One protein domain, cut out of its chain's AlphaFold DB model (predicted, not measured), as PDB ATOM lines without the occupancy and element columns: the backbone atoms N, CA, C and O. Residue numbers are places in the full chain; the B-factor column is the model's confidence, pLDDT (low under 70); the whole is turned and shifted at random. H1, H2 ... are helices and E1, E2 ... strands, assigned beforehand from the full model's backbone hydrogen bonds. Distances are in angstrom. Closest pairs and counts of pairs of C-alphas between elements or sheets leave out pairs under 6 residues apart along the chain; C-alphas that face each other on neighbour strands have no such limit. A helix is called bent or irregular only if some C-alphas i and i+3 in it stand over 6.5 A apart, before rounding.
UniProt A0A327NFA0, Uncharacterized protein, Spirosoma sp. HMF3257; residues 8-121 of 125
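AT A GLANCE: This is residues 8 to 121 of the 125 residues of an uncharacterized protein of Spirosoma sp. HMF3257 (UniProt A0A327NFA0). A long hairpin of two strands, E1 and E2, has the longest helix, H1, packed over it; H4 packs crosswise on H1 on the side away from the hairpin, and H3 packs crosswise on residues 31 to 38 of H1, to one side of it. H1 is thus in the middle; H2 sits past one end of the hairpin, at the start of E1 and the end of E2, H5 packs on the end of E1 and the start of H1, and the two ends of the printed part add short pairings to the hairpin. The 114 printed residues hold five named helices and two named strands, in the order H1, E1, E2, H2, H3, H4, H5; the sheet, E1 - E2, is antiparallel and the class is mixed, helices and strands. The whole is compact and rounded, with a radius of gyration of the C-alphas of 13.7 A and spans of 37 by 31 by 28 A.

HOW THE PARTS SIT: E1, residues 46 to 53, and E2, residues 61 to 68, form a hairpin, antiparallel at 154 degrees; N 47 and O 67 are 2.8 A apart and N 63 and O 51 2.8 A, within hydrogen-bond range. E1 bends by 58 degrees at residue 50. Residues 8 to 9 pair antiparallel with 64 to 65 of E2, and residues 119 to 120 with 50 to 51 of E1. H1, residues 21 to 38, comes closest to E1 at the C-alphas of Arg 32 and Tyr 48, 6.0 A, and to E2 at those of Val 25 and Pro 62, 6.2 A. H1 is the hub, touching three helices. With residues 31 to 38 alone it touches H3, residues 80 to 94, about perpendicular at 74 degrees; the closest C-alphas are those of Ile 38 and Arg 86, 6.5 A. With residues 23 to 30 alone it touches H4, residues 96 to 103, about perpendicular at 89 degrees; the closest C-alphas are those of Lys 26 and Gly 103, 4.9 A. With residues 21 to 25 alone it only just touches H5, residues 111 to 117, with 3 pairs of C-alphas within 8 A, the closest those of Asp 22 and Trp 111, 5.1 A. H2, residues 71 to 74, touches no helix; its closest C-alpha pair with E2 is Cys 68 and Ser 74, 5.8 A. Every O i to N i+4 pair is within hydrogen-bond range in H3, H4 and H5, and 12 of 14 are in H1; H2 is too short for such a pair.

IN THESE COORDINATES: E1 is 19.7 A long and E2 22.3 A. H1, 23.0 A, begins at C-alpha 21 (42.927, 86.356, 139.839); it is irregular, C-alphas 33 and 36 being 7.4 A apart, with a kink of 35 degrees near residue 32. H2 measures 4.9 A, H3 21.3 A, H4 10.6 A and H5 9.9 A, ending at C-alpha 117 (40.511, 100.930, 136.327).

THE WHOLE: The two C-alphas farthest apart, those of Ala 18 and Ala 72, are 39.1 A apart. The printed part has no cut and no long link. The mean pLDDT of the printed part is 92.6, and no printed residue is under 70.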
ATOM      1  N   LEU A   8      47.978  92.110 122.946       91.44
ATOM      2  CA  LEU A   8      47.656  91.352 124.146       91.44
ATOM      3  C   LEU A   8      48.614  90.166 124.305       91.44
ATOM      4  O   LEU A   8      48.917  89.465 123.344       91.44
ATOM      5  N   ILE A   9      49.064  89.944 125.535       93.12
ATOM      6  CA  ILE A   9      49.853  88.792 125.955       93.12
ATOM      7  C   ILE A   9      49.085  88.068 127.050       93.12
ATOM      8  O   ILE A   9      48.739  88.649 128.084       93.12
ATOM      9  N   GLU A  10      48.878  86.776 126.823       89.88
ATOM     10  CA  GLU A  10      48.145  85.883 127.714       89.88
ATOM     11  C   GLU A  10      49.034  84.691 128.058       89.88
ATOM     12  O   GLU A  10      48.969  83.663 127.385       89.88
ATOM     13  N   PRO A  11      49.897  84.818 129.080       92.56
ATOM     14  CA  PRO A  11      50.716  83.699 129.504       92.56
ATOM     15  C   PRO A  11      49.843  82.554 130.023       92.56
ATOM     16  O   PRO A  11      48.809  82.778 130.671       92.56
ATOM     17  N   GLU A  12      50.290  81.319 129.817       93.81
ATOM     18  CA  GLU A  12      49.604  80.097 130.230       93.81
ATOM     19  C   GLU A  12      49.731  79.852 131.745       93.81
ATOM     20  O   GLU A  12      50.152  78.785 132.197       93.81
ATOM     21  N   ILE A  13      49.393  80.848 132.562       95.19
ATOM     22  CA  ILE A  13      49.444  80.790 134.028       95.19
ATOM     23  C   ILE A  13      48.054  80.737 134.668       95.19
ATOM     24  O   ILE A  13      47.937  80.302 135.807       95.19
ATOM     25  N   HIS A  14      47.000  81.127 133.944       93.25
ATOM     26  CA  HIS A  14      45.632  81.225 134.466       93.25
ATOM     27  C   HIS A  14      45.116  79.892 135.021       93.25
ATOM     28  O   HIS A  14      44.780  79.788 136.202       93.25
ATOM     29  N   GLU A  15      45.142  78.848 134.189       93.38
ATOM     30  CA  GLU A  15      44.765  77.488 134.588       93.38
ATOM     31  C   GLU A  15      45.738  76.913 135.626       93.38
ATOM     32  O   GLU A  15      45.319  76.309 136.615       93.38
ATOM     33  N   LYS A  16      47.048  77.153 135.455       95.50
ATOM     34  CA  LYS A  16      48.093  76.656 136.371       95.50
ATOM     35  C   LYS A  16      47.945  77.227 137.789       95.50
ATOM     36  O   LYS A  16      48.342  76.578 138.752       95.50
ATOM     37  N   LEU A  17      47.358  78.416 137.917       95.81
ATOM     38  CA  LEU A  17      47.079  79.101 139.181       95.81
ATOM     39  C   LEU A  17      45.608  78.973 139.613       95.81
ATOM     40  O   LEU A  17      45.150  79.733 140.468       95.81
ATOM     41  N   ALA A  18      44.871  78.015 139.037       96.06
ATOM     42  CA  ALA A  18      43.478  77.710 139.363       96.06
ATOM     43  C   ALA A  18      42.556  78.943 139.338       96.06
ATOM     44  O   ALA A  18      41.671  79.077 140.184       96.06
ATOM     45  N   TRP A  19      42.785  79.859 138.389       94.38
ATOM     46  CA  TRP A  19      42.018  81.099 138.238       94.38
ATOM     47  C   TRP A  19      41.999  82.001 139.484       94.38
ATOM     48  O   TRP A  19      41.090  82.812 139.658       94.38
ATOM     49  N   ASN A  20      43.012  81.914 140.354       95.56
ATOM     50  CA  ASN A  20      43.184  82.878 141.439       95.56
ATOM     51  C   ASN A  20      43.644  84.227 140.864       95.56
ATOM     52  O   ASN A  20      44.836  84.445 140.650       95.56
ATOM     53  N   LEU A  21      42.690  85.120 140.591       95.50
ATOM     54  CA  LEU A  21      42.927  86.356 139.839       95.50
ATOM     55  C   LEU A  21      43.910  87.304 140.534       95.50
ATOM     56  O   LEU A  21      44.767  87.858 139.856       95.50
ATOM     57  N   ASP A  22      43.882  87.427 141.862       95.19
ATOM     58  CA  ASP A  22      44.865  88.248 142.587       95.19
ATOM     59  C   ASP A  22      46.283  87.685 142.461       95.19
ATOM     60  O   ASP A  22      47.251  88.430 142.292       95.19
ATOM     61  N   LEU A  23      46.421  86.359 142.524       95.19
ATOM     62  CA  LEU A  23      47.712  85.707 142.334       95.19
ATOM     63  C   LEU A  23      48.202  85.842 140.890       95.19
ATOM     64  O   LEU A  23      49.384  86.085 140.657       95.19
ATOM     65  N   ILE A  24      47.295  85.722 139.923       96.88
ATOM     66  CA  ILE A  24      47.604  85.918 138.508       96.88
ATOM     67  C   ILE A  24      48.065  87.359 138.273       96.88
ATOM     68  O   ILE A  24      49.105  87.546 137.651       96.88
ATOM     69  N   VAL A  25      47.376  88.367 138.822       96.81
ATOM     70  CA  VAL A  25      47.786  89.773 138.693       96.81
ATOM     71  C   VAL A  25      49.202  89.996 139.234       96.81
ATOM     72  O   VAL A  25      50.009  90.626 138.554       96.81
ATOM     73  N   LYS A  26      49.558  89.422 140.393       95.75
ATOM     74  CA  LYS A  26      50.938  89.478 140.917       95.75
ATOM     75  C   LYS A  26      51.960  88.898 139.947       95.75
ATOM     76  O   LYS A  26      53.001  89.503 139.704       95.75
ATOM     77  N   CYS A  27      51.681  87.713 139.413       97.06
ATOM     78  CA  CYS A  27      52.575  87.042 138.477       97.06
ATOM     79  C   CYS A  27      52.723  87.844 137.176       97.06
ATOM     80  O   CYS A  27      53.837  88.017 136.685       97.06
ATOM     81  N   LEU A  28      51.619  88.374 136.647       97.44
ATOM     82  CA  LEU A  28      51.630  89.224 135.460       97.44
ATOM     83  C   LEU A  28      52.377  90.534 135.704       97.44
ATOM     84  O   LEU A  28      53.063  90.992 134.800       97.44
ATOM     85  N   GLU A  29      52.305  91.119 136.900       97.19
ATOM     86  CA  GLU A  29      53.059  92.332 137.227       97.19
ATOM     87  C   GLU A  29      54.571  92.086 137.169       97.19
ATOM     88  O   GLU A  29      55.303  92.883 136.585       97.19
ATOM     89  N   ILE A  30      55.041  90.945 137.682       97.31
ATOM     90  CA  ILE A  30      56.448  90.546 137.545       97.31
ATOM     91  C   ILE A  30      56.824  90.389 136.066       97.31
ATOM     92  O   ILE A  30      57.822  90.954 135.624       97.31
ATOM     93  N   ILE A  31      56.011  89.672 135.283       97.31
ATOM     94  CA  ILE A  31      56.263  89.480 133.845       97.31
ATOM     95  C   ILE A  31      56.283  90.830 133.111       97.31
ATOM     96  O   ILE A  31      57.152  91.066 132.276       97.31
ATOM     97  N   ARG A  32      55.364  91.743 133.441       96.19
ATOM     98  CA  ARG A  32      55.263  93.086 132.858       96.19
ATOM     99  C   ARG A  32      56.512  93.924 133.135       96.19
ATOM    100  O   ARG A  32      56.985  94.611 132.233       96.19
ATOM    101  N   LEU A  33      57.038  93.874 134.359       94.69
ATOM    102  CA  LEU A  33      58.260  94.589 134.747       94.69
ATOM    103  C   LEU A  33      59.502  94.053 134.019       94.69
ATOM    104  O   LEU A  33      60.398  94.826 133.689       94.69
ATOM    105  N   GLU A  34      59.526  92.755 133.717       96.19
ATOM    106  CA  GLU A  34      60.634  92.086 133.024       96.19
ATOM    107  C   GLU A  34      60.477  92.073 131.493       96.19
ATOM    108  O   GLU A  34      61.411  91.719 130.771       96.19
ATOM    109  N   LEU A  35      59.322  92.492 130.963       95.19
ATOM    110  CA  LEU A  35      58.955  92.305 129.556       95.19
ATOM    111  C   LEU A  35      59.943  92.948 128.576       95.19
ATOM    112  O   LEU A  35      60.267  92.360 127.546       95.19
ATOM    113  N   GLY A  36      60.473  94.128 128.913       94.56
ATOM    114  CA  GLY A  36      61.509  94.783 128.110       94.56
ATOM    115  C   GLY A  36      62.775  93.932 127.988       94.56
ATOM    116  O   GLY A  36      63.338  93.819 126.901       94.56
ATOM    117  N   SER A  37      63.179  93.260 129.072       95.81
ATOM    118  CA  SER A  37      64.309  92.326 129.050       95.81
ATOM    119  C   SER A  37      63.967  91.022 128.332       95.81
ATOM    120  O   SER A  37      64.816  90.492 127.627       95.81
ATOM    121  N   ILE A  38      62.749  90.494 128.494       96.56
ATOM    122  CA  ILE A  38      62.298  89.256 127.831       96.56
ATOM    123  C   ILE A  38      62.304  89.422 126.304       96.56
ATOM    124  O   ILE A  38      62.628  88.492 125.562       96.56
ATOM    125  N   LEU A  39      61.937  90.611 125.827       94.50
ATOM    126  CA  LEU A  39      61.785  90.909 124.404       94.50
ATOM    127  C   LEU A  39      63.016  91.574 123.776       94.50
ATOM    128  O   LEU A  39      62.986  91.864 122.583       94.50
ATOM    129  N   ASP A  40      64.087  91.803 124.543       94.00
ATOM    130  CA  ASP A  40      65.268  92.572 124.122       94.00
ATOM    131  C   ASP A  40      64.923  93.991 123.614       94.00
ATOM    132  O   ASP A  40      65.568  94.538 122.715       94.00
ATOM    133  N   ILE A  41      63.891  94.612 124.194       91.19
ATOM    134  CA  ILE A  41      63.405  95.942 123.820       91.19
ATOM    135  C   ILE A  41      63.939  96.973 124.813       91.19
ATOM    136  O   ILE A  41      63.531  97.026 125.971       91.19
ATOM    137  N   ASN A  42      64.798  97.868 124.326       84.62
ATOM    138  CA  ASN A  42      65.243  99.042 125.073       84.62
ATOM    139  C   ASN A  42      64.692 100.316 124.420       84.62
ATOM    140  O   ASN A  42      65.379 100.992 123.650       84.62
ATOM    141  N   SER A  43      63.414 100.602 124.675       86.56
ATOM    142  CA  SER A  43      62.753 101.811 124.187       86.56
ATOM    143  C   SER A  43      61.825 102.406 125.236       86.56
ATOM    144  O   SER A  43      60.994 101.709 125.807       86.56
ATOM    145  N   SER A  44      61.917 103.722 125.425       85.00
ATOM    146  CA  SER A  44      60.980 104.499 126.242       85.00
ATOM    147  C   SER A  44      59.652 104.788 125.535       85.00
ATOM    148  O   SER A  44      58.734 105.309 126.159       85.00
ATOM    149  N   GLY A  45      59.543 104.466 124.241       88.44
ATOM    150  CA  GLY A  45      58.318 104.616 123.455       88.44
ATOM    151  C   GLY A  45      57.411 103.384 123.453       88.44
ATOM    152  O   GLY A  45      56.377 103.402 122.782       88.44
ATOM    153  N   ILE A  46      57.796 102.322 124.166       90.38
ATOM    154  CA  ILE A  46      57.008 101.101 124.335       90.38
ATOM    155  C   ILE A  46      56.608 101.000 125.803       90.38
ATOM    156  O   ILE A  46      57.437 101.089 126.705       90.38
ATOM    157  N   GLU A  47      55.311 100.846 126.027       91.69
ATOM    158  CA  GLU A  47      54.691 100.786 127.339       91.69
ATOM    159  C   GLU A  47      54.081  99.403 127.560       91.69
ATOM    160  O   GLU A  47      53.489  98.816 126.652       91.69
ATOM    161  N   TYR A  48      54.213  98.899 128.784       93.75
ATOM    162  CA  TYR A  48      53.639  97.628 129.209       93.75
ATOM    163  C   TYR A  48      52.655  97.896 130.337       93.75
ATOM    164  O   TYR A  48      53.050  98.406 131.393       93.75
ATOM    165  N   ASP A  49      51.398  97.535 130.119       94.62
ATOM    166  CA  ASP A  49      50.317  97.732 131.077       94.62
ATOM    167  C   ASP A  49      49.704  96.369 131.440       94.62
ATOM    168  O   ASP A  49      49.577  95.486 130.594       94.62
ATOM    169  N   LEU A  50      49.298  96.191 132.693       95.50
ATOM    170  CA  LEU A  50      48.282  95.202 133.033       95.50
ATOM    171  C   LEU A  50      46.939  95.704 132.520       95.50
ATOM    172  O   LEU A  50      46.634  96.891 132.658       95.50
ATOM    173  N   ILE A  51      46.123  94.811 131.975       94.81
ATOM    174  CA  ILE A  51      44.807  95.158 131.445       94.81
ATOM    175  C   ILE A  51      43.745  94.175 131.935       94.81
ATOM    176  O   ILE A  51      44.006  92.982 132.071       94.81
ATOM    177  N   ALA A  52      42.537  94.671 132.186       94.31
ATOM    178  CA  ALA A  52      41.363  93.839 132.397       94.31
ATOM    179  C   ALA A  52      40.766  93.471 131.032       94.31
ATOM    180  O   ALA A  52      40.177  94.304 130.340       94.31
ATOM    181  N   VAL A  53      40.939  92.216 130.635       92.12
ATOM    182  CA  VAL A  53      40.470  91.678 129.362       92.12
ATOM    183  C   VAL A  53      39.023  91.225 129.507       92.12
ATOM    184  O   VAL A  53      38.671  90.473 130.419       92.12
ATOM    185  N   GLY A  54      38.163  91.680 128.597       89.81
ATOM    186  CA  GLY A  54      36.798  91.175 128.494       89.81
ATOM    187  C   GLY A  54      36.780  89.771 127.888       89.81
ATOM    188  O   GLY A  54      37.373  89.546 126.838       89.81
ATOM    189  N   ASN A  55      36.055  88.842 128.511       86.81
ATOM    190  CA  ASN A  55      35.862  87.491 127.989       86.81
ATOM    191  C   ASN A  55      34.400  87.297 127.556       86.81
ATOM    192  O   ASN A  55      33.516  87.291 128.410       86.81
ATOM    193  N   PRO A  56      34.100  87.106 126.261       82.25
ATOM    194  CA  PRO A  56      32.724  86.887 125.811       82.25
ATOM    195  C   PRO A  56      32.132  85.542 126.266       82.25
ATOM    196  O   PRO A  56      30.916  85.370 126.225       82.25
ATOM    197  N   PHE A  57      32.967  84.595 126.704       83.00
ATOM    198  CA  PHE A  57      32.562  83.247 127.114       83.00
ATOM    199  C   PHE A  57      32.754  82.989 128.617       83.00
ATOM    200  O   PHE A  57      32.584  81.858 129.071       83.00
ATOM    201  N   GLY A  58      33.091  84.016 129.401       84.75
ATOM    202  CA  GLY A  58      33.403  83.879 130.821       84.75
ATOM    203  C   GLY A  58      33.467  85.214 131.559       84.75
ATOM    204  O   GLY A  58      32.983  86.236 131.078       84.75
ATOM    205  N   GLY A  59      34.049  85.200 132.757       89.75
ATOM    206  CA  GLY A  59      34.365  86.430 133.483       89.75
ATOM    207  C   GLY A  59      35.569  87.154 132.867       89.75
ATOM    208  O   GLY A  59      36.404  86.502 132.233       89.75
ATOM    209  N   PRO A  60      35.680  88.482 133.046       94.19
ATOM    210  CA  PRO A  60      36.891  89.204 132.682       94.19
ATOM    211  C   PRO A  60      38.101  88.653 133.447       94.19
ATOM    212  O   PRO A  60      37.953  88.099 134.538       94.19
ATOM    213  N   TYR A  61      39.288  88.821 132.876       94.81
ATOM    214  CA  TYR A  61      40.537  88.288 133.419       94.81
ATOM    215  C   TYR A  61      41.698  89.260 133.185       94.81
ATOM    216  O   TYR A  61      41.604  90.127 132.313       94.81
ATOM    217  N   PRO A  62      42.781  89.179 133.970       95.69
ATOM    218  CA  PRO A  62      43.932  90.048 133.786       95.69
ATOM    219  C   PRO A  62      44.821  89.565 132.630       95.69
ATOM    220  O   PRO A  62      45.047  88.375 132.452       95.69
ATOM    221  N   GLY A  63      45.380  90.499 131.870       95.62
ATOM    222  CA  GLY A  63      46.379  90.236 130.834       95.62
ATOM    223  C   GLY A  63      47.457  91.313 130.827       95.62
ATOM    224  O   GLY A  63      47.395  92.269 131.604       95.62
ATOM    225  N   ILE A  64      48.440  91.176 129.939       96.25
ATOM    226  CA  ILE A  64      49.444  92.221 129.694       96.25
ATOM    227  C   ILE A  64      49.194  92.805 128.307       96.25
ATOM    228  O   ILE A  64      49.086  92.073 127.329       96.25
ATOM    229  N   GLY A  65      49.107  94.125 128.212       94.25
ATOM    230  CA  GLY A  65      49.069  94.851 126.952       94.25
ATOM    231  C   GLY A  65      50.418  95.503 126.663       94.25
ATOM    232  O   GLY A  65      50.956  96.216 127.510       94.25
ATOM    233  N   ILE A  66      50.940  95.310 125.451       92.50
ATOM    234  CA  ILE A  66      52.006  96.155 124.903       92.50
ATOM    235  C   ILE A  66      51.369  97.286 124.102       92.50
ATOM    236  O   ILE A  66      50.582  97.040 123.185       92.50
ATOM    237  N   HIS A  67      51.748  98.517 124.419       88.56
ATOM    238  CA  HIS A  67      51.383  99.712 123.676       88.56
ATOM    239  C   HIS A  67      52.634 100.427 123.162       88.56
ATOM    240  O   HIS A  67      53.685 100.405 123.795       88.56
ATOM    241  N   CYS A  68      52.526 101.087 122.016       86.75
ATOM    242  CA  CYS A  68      53.593 101.913 121.466       86.75
ATOM    243  C   CYS A  68      53.070 103.320 121.177       86.75
ATOM    244  O   CYS A  68      51.964 103.500 120.669       86.75
ATOM    245  N   VAL A  69      53.890 104.326 121.477       81.88
ATOM    246  CA  VAL A  69      53.516 105.739 121.296       81.88
ATOM    247  C   VAL A  69      53.538 106.185 119.831       81.88
ATOM    248  O   VAL A  69      53.046 107.265 119.508       81.88
ATOM    249  N   SER A  70      54.138 105.392 118.934       82.56
ATOM    250  CA  SER A  70      54.200 105.683 117.500       82.56
ATOM    251  C   SER A  70      54.410 104.428 116.650       82.56
ATOM    252  O   SER A  70      54.943 103.427 117.121       82.56
ATOM    253  N   GLU A  71      54.076 104.526 115.364       82.00
ATOM    254  CA  GLU A  71      54.329 103.482 114.359       82.00
ATOM    255  C   GLU A  71      55.829 103.164 114.197       82.00
ATOM    256  O   GLU A  71      56.216 102.027 113.961       82.00
ATOM    257  N   ALA A  72      56.716 104.142 114.399       84.25
ATOM    258  CA  ALA A  72      58.159 103.893 114.373       84.25
ATOM    259  C   ALA A  72      58.631 103.025 115.557       84.25
ATOM    260  O   ALA A  72      59.646 102.338 115.467       84.25
ATOM    261  N   GLU A  73      57.910 103.062 116.680       84.75
ATOM    262  CA  GLU A  73      58.182 102.202 117.833       84.75
ATOM    263  C   GLU A  73      57.567 100.814 117.655       84.75
ATOM    264  O   GLU A  73      58.156  99.832 118.104       84.75
ATOM    265  N   SER A  74      56.441 100.702 116.940       83.88
ATOM    266  CA  SER A  74      55.802  99.404 116.702       83.88
ATOM    267  C   SER A  74      56.696  98.445 115.917       83.88
ATOM    268  O   SER A  74      56.647  97.249 116.165       83.88
ATOM    269  N   THR A  75      57.582  98.942 115.041       85.94
ATOM    270  CA  THR A  75      58.530  98.089 114.295       85.94
ATOM    271  C   THR A  75      59.602  97.433 115.170       85.94
ATOM    272  O   THR A  75      60.359  96.601 114.677       85.94
ATOM    273  N   LYS A  76      59.735  97.841 116.439       86.94
ATOM    274  CA  LYS A  76      60.676  97.242 117.401       86.94
ATOM    275  C   LYS A  76      60.045  96.107 118.210       86.94
ATOM    276  O   LYS A  76      60.767  95.393 118.900       86.94
ATOM    277  N   ILE A  77      58.721  95.975 118.168       87.75
ATOM    278  CA  ILE A  77      57.987  94.926 118.871       87.75
ATOM    279  C   ILE A  77      58.068  93.650 118.014       87.75
ATOM    280  O   ILE A  77      57.757  93.721 116.824       87.75
ATOM    281  N   PRO A  78      58.505  92.501 118.566       89.75
ATOM    282  CA  PRO A  78      58.478  91.235 117.841       89.75
ATOM    283  C   PRO A  78      57.053  90.838 117.432       89.75
ATOM    284  O   PRO A  78      56.071  91.324 117.990       89.75
ATOM    285  N   GLU A  79      56.939  89.913 116.484       90.50
ATOM    286  CA  GLU A  79      55.647  89.322 116.127       90.50
ATOM    287  C   GLU A  79      54.995  88.632 117.339       90.50
ATOM    288  O   GLU A  79      55.679  88.165 118.257       90.50
ATOM    289  N   TRP A  80      53.659  88.573 117.343       86.62
ATOM    290  CA  TRP A  80      52.862  88.036 118.458       86.62
ATOM    291  C   TRP A  80      53.350  86.658 118.916       86.62
ATOM    292  O   TRP A  80      53.481  86.400 120.115       86.62
ATOM    293  N   ASP A  81      53.569  85.743 117.973       90.69
ATOM    294  CA  ASP A  81      53.934  84.351 118.244       90.69
ATOM    295  C   ASP A  81      55.298  84.254 118.935       90.69
ATOM    296  O   ASP A  81      55.467  83.500 119.896       90.69
ATOM    297  N   GLU A  82      56.245  85.083 118.505       94.38
ATOM    298  CA  GLU A  82      57.558  85.196 119.123       94.38
ATOM    299  C   GLU A  82      57.482  85.803 120.532       94.38
ATOM    300  O   GLU A  82      58.165  85.315 121.435       94.38
ATOM    301  N   ILE A  83      56.632  86.815 120.753       94.69
ATOM    302  CA  ILE A  83      56.387  87.378 122.094       94.69
ATOM    303  C   ILE A  83      55.893  86.281 123.037       94.69
ATOM    304  O   ILE A  83      56.498  86.064 124.089       94.69
ATOM    305  N   GLY A  84      54.830  85.569 122.648       94.50
ATOM    306  CA  GLY A  84      54.252  84.495 123.454       94.50
ATOM    307  C   GLY A  84      55.287  83.421 123.783       94.50
ATOM    308  O   GLY A  84      55.493  83.088 124.949       94.50
ATOM    309  N   ARG A  85      56.037  82.960 122.774       96.38
ATOM    310  CA  ARG A  85      57.097  81.958 122.949       96.38
ATOM    311  C   ARG A  85      58.180  82.409 123.932       96.38
ATOM    312  O   ARG A  85      58.627  81.612 124.754       96.38
ATOM    313  N   ARG A  86      58.646  83.659 123.842       97.56
ATOM    314  CA  ARG A  86      59.693  84.185 124.735       97.56
ATOM    315  C   ARG A  86      59.210  84.317 126.171       97.56
ATOM    316  O   ARG A  86      59.959  83.974 127.083       97.56
ATOM    317  N   VAL A  87      57.978  84.786 126.364       97.56
ATOM    318  CA  VAL A  87      57.369  84.900 127.693       97.56
ATOM    319  C   VAL A  87      57.217  83.521 128.331       97.56
ATOM    320  O   VAL A  87      57.669  83.339 129.458       97.56
ATOM    321  N   GLU A  88      56.688  82.531 127.607       97.44
ATOM    322  CA  GLU A  88      56.563  81.164 128.132       97.44
ATOM    323  C   GLU A  88      57.922  80.554 128.481       97.44
ATOM    324  O   GLU A  88      58.104  80.062 129.592       97.44
ATOM    325  N   LEU A  89      58.927  80.674 127.604       97.88
ATOM    326  CA  LEU A  89      60.279  80.186 127.905       97.88
ATOM    327  C   LEU A  89      60.892  80.869 129.129       97.88
ATOM    328  O   LEU A  89      61.617  80.237 129.898       97.88
ATOM    329  N   TRP A  90      60.644  82.163 129.316       98.25
ATOM    330  CA  TRP A  90      61.121  82.874 130.494       98.25
ATOM    331  C   TRP A  90      60.445  82.356 131.771       98.25
ATOM    332  O   TRP A  90      61.133  82.084 132.756       98.25
ATOM    333  N   ILE A  91      59.125  82.134 131.736       97.31
ATOM    334  CA  ILE A  91      58.360  81.554 132.851       97.31
ATOM    335  C   ILE A  91      58.842  80.135 133.162       97.31
ATOM    336  O   ILE A  91      59.033  79.803 134.331       97.31
ATOM    337  N   GLU A  92      59.069  79.302 132.146       97.12
ATOM    338  CA  GLU A  92      59.587  77.939 132.303       97.12
ATOM    339  C   GLU A  92      60.976  77.927 132.950       97.12
ATOM    340  O   GLU A  92      61.215  77.160 133.884       97.12
ATOM    341  N   ASN A  93      61.876  78.807 132.500       97.75
ATOM    342  CA  ASN A  93      63.229  78.917 133.047       97.75
ATOM    343  C   ASN A  93      63.243  79.440 134.489       97.75
ATOM    344  O   ASN A  93      64.048  78.981 135.302       97.75
ATOM    345  N   LEU A  94      62.371  80.397 134.820       96.81
ATOM    346  CA  LEU A  94      62.230  80.902 136.184       96.81
ATOM    347  C   LEU A  94      61.564  79.863 137.103       96.81
ATOM    348  O   LEU A  94      61.976  79.692 138.253       96.81
ATOM    349  N   GLY A  95      60.549  79.171 136.590       97.19
ATOM    350  CA  GLY A  95      59.660  78.273 137.318       97.19
ATOM    351  C   GLY A  95      58.483  79.006 137.971       97.19
ATOM    352  O   GLY A  95      58.657  80.031 138.636       97.19
ATOM    353  N   LEU A  96      57.277  78.438 137.843       95.81
ATOM    354  CA  LEU A  96      56.031  79.043 138.337       95.81
ATOM    355  C   LEU A  96      56.068  79.341 139.846       95.81
ATOM    356  O   LEU A  96      55.660  80.418 140.271       95.81
ATOM    357  N   ASP A  97      56.622  78.436 140.655       96.62
ATOM    358  CA  ASP A  97      56.752  78.639 142.105       96.62
ATOM    359  C   ASP A  97      57.641  79.841 142.452       96.62
ATOM    360  O   ASP A  97      57.395  80.548 143.430       96.62
ATOM    361  N   ASN A  98      58.698  80.073 141.670       97.19
ATOM    362  CA  ASN A  98      59.587  81.210 141.882       97.19
ATOM    363  C   ASN A  98      58.935  82.509 141.417       97.19
ATOM    364  O   ASN A  98      59.102  83.527 142.085       97.19
ATOM    365  N   LEU A  99      58.158  82.463 140.332       96.69
ATOM    366  CA  LEU A  99      57.348  83.591 139.881       96.69
ATOM    367  C   LEU A  99      56.337  84.011 140.958       96.69
ATOM    368  O   LEU A  99      56.282  85.184 141.324       96.69
ATOM    369  N   VAL A 100      55.615  83.050 141.541       95.75
ATOM    370  CA  VAL A 100      54.684  83.296 142.656       95.75
ATOM    371  C   VAL A 100      55.406  83.934 143.845       95.75
ATOM    372  O   VAL A 100      54.981  84.980 144.336       95.75
ATOM    373  N   LYS A 101      56.542  83.368 144.272       95.56
ATOM    374  CA  LYS A 101      57.355  83.920 145.374       95.56
ATOM    375  C   LYS A 101      57.924  85.308 145.075       95.56
ATOM    376  O   LYS A 101      58.148  86.085 146.001       95.56
ATOM    377  N   ALA A 102      58.223  85.616 143.814       93.12
ATOM    378  CA  ALA A 102      58.649  86.951 143.409       93.12
ATOM    379  C   ALA A 102      57.491  87.950 143.546       93.12
ATOM    380  O   ALA A 102      57.683  89.031 144.100       93.12
ATOM    381  N   GLY A 103      56.282  87.541 143.150       89.31
ATOM    382  CA  GLY A 103      55.055  88.324 143.285       89.31
ATOM    383  C   GLY A 103      54.678  88.675 144.731       89.31
ATOM    384  O   GLY A 103      54.034  89.691 144.969       89.31
ATOM    385  N   GLU A 104      55.098  87.887 145.723       88.69
ATOM    386  CA  GLU A 104      54.874  88.191 147.148       88.69
ATOM    387  C   GLU A 104      55.696  89.382 147.668       88.69
ATOM    388  O   GLU A 104      55.402  89.906 148.742       88.69
ATOM    389  N   LYS A 105      56.744  89.790 146.943       89.25
ATOM    390  CA  LYS A 105      57.716  90.801 147.393       89.25
ATOM    391  C   LYS A 105      57.500  92.180 146.781       89.25
ATOM    392  O   LYS A 105      58.260  93.093 147.102       89.25
ATOM    393  N   ILE A 106      56.534  92.316 145.882       86.38
ATOM    394  CA  ILE A 106      56.262  93.559 145.169       86.38
ATOM    395  C   ILE A 106      54.943  94.169 145.626       86.38
ATOM    396  O   ILE A 106      54.009  93.459 146.009       86.38
ATOM    397  N   ASP A 107      54.863  95.491 145.535       84.12
ATOM    398  CA  ASP A 107      53.575  96.168 145.537       84.12
ATOM    399  C   ASP A 107      52.849  95.810 144.236       84.12
ATOM    400  O   ASP A 107      53.438  95.832 143.154       84.12
ATOM    401  N   TYR A 108      51.572  95.462 144.338       84.00
ATOM    402  CA  TYR A 108      50.749  95.078 143.198       84.00
ATOM    403  C   TYR A 108      49.345  95.659 143.358       84.00
ATOM    404  O   TYR A 108      48.885  95.925 144.470       84.00
ATOM    405  N   ILE A 109      48.670  95.867 142.233       92.88
ATOM    406  CA  ILE A 109      47.243  96.188 142.201       92.88
ATOM    407  C   ILE A 109      46.447  94.889 142.371       92.88
ATOM    408  O   ILE A 109      46.776  93.898 141.733       92.88
ATOM    409  N   ASP A 110      45.421  94.853 143.219       94.56
ATOM    410  CA  ASP A 110      44.532  93.685 143.276       94.56
ATOM    411  C   ASP A 110      43.628  93.593 142.033       94.56
ATOM    412  O   ASP A 110      43.481  94.549 141.259       94.56
ATOM    413  N   TRP A 111      43.035  92.418 141.810       95.69
ATOM    414  CA  TRP A 111      42.200  92.189 140.634       95.69
ATOM    415  C   TRP A 111      40.973  93.103 140.599       95.69
ATOM    416  O   TRP A 111      40.628  93.620 139.537       95.69
ATOM    417  N   GLU A 112      40.321  93.333 141.739       95.75
ATOM    418  CA  GLU A 112      39.128  94.181 141.805       95.75
ATOM    419  C   GLU A 112      39.443  95.616 141.363       95.75
ATOM    420  O   GLU A 112      38.723  96.201 140.550       95.75
ATOM    421  N   THR A 113      40.560  96.164 141.836       94.75
ATOM    422  CA  THR A 113      41.023  97.507 141.491       94.75
ATOM    423  C   THR A 113      41.450  97.579 140.024       94.75
ATOM    424  O   THR A 113      41.092  98.536 139.331       94.75
ATOM    425  N   LEU A 114      42.160  96.565 139.507       95.31
ATOM    426  CA  LEU A 114      42.516  96.501 138.084       95.31
ATOM    427  C   LEU A 114      41.266  96.456 137.199       95.31
ATOM    428  O   LEU A 114      41.184  97.190 136.214       95.31
ATOM    429  N   LEU A 115      40.273  95.647 137.570       94.81
ATOM    430  CA  LEU A 115      39.010  95.529 136.849       94.81
ATOM    431  C   LEU A 115      38.246  96.861 136.807       94.81
ATOM    432  O   LEU A 115      37.682  97.212 135.773       94.81
ATOM    433  N   GLN A 116      38.256  97.626 137.902       93.75
ATOM    434  CA  GLN A 116      37.633  98.952 137.954       93.75
ATOM    435  C   GLN A 116      38.373  99.993 137.101       93.75
ATOM    436  O   GLN A 116      37.736 100.851 136.488       93.75
ATOM    437  N   PHE A 117      39.707  99.961 137.079       91.44
ATOM    438  CA  PHE A 117      40.511 100.930 136.327       91.44
ATOM    439  C   PHE A 117      40.667 100.576 134.849       91.44
ATOM    440  O   PHE A 117      40.957 101.461 134.043       91.44
ATOM    441  N   GLY A 118      40.486  99.309 134.489       91.44
ATOM    442  CA  GLY A 118      40.698  98.780 133.147       91.44
ATOM    443  C   GLY A 118      42.172  98.529 132.831       91.44
ATOM    444  O   GLY A 118      42.481  97.517 132.209       91.44
ATOM    445  N   THR A 119      43.084  99.405 133.274       93.00
ATOM    446  CA  THR A 119      44.532  99.249 133.073       93.00
ATOM    447  C   THR A 119      45.369  99.703 134.272       93.00
ATOM    448  O   THR A 119      44.960 100.570 135.053       93.00
ATOM    449  N   TYR A 120      46.572  99.136 134.407       93.44
ATOM    450  CA  TYR A 120      47.583  99.537 135.385       93.44
ATOM    451  C   TYR A 120      49.002  99.512 134.781       93.44
ATOM    452  O   TYR A 120      49.348  98.537 134.123       93.44
ATOM    453  N   PRO A 121      49.861 100.519 135.026       90.75
ATOM    454  CA  PRO A 121      49.589 101.742 135.779       90.75
ATOM    455  C   PRO A 121      48.504 102.588 135.107       90.75
ATOM    456  O   PRO A 121      48.357 102.579 133.888       90.75
TER     457      PRO A 121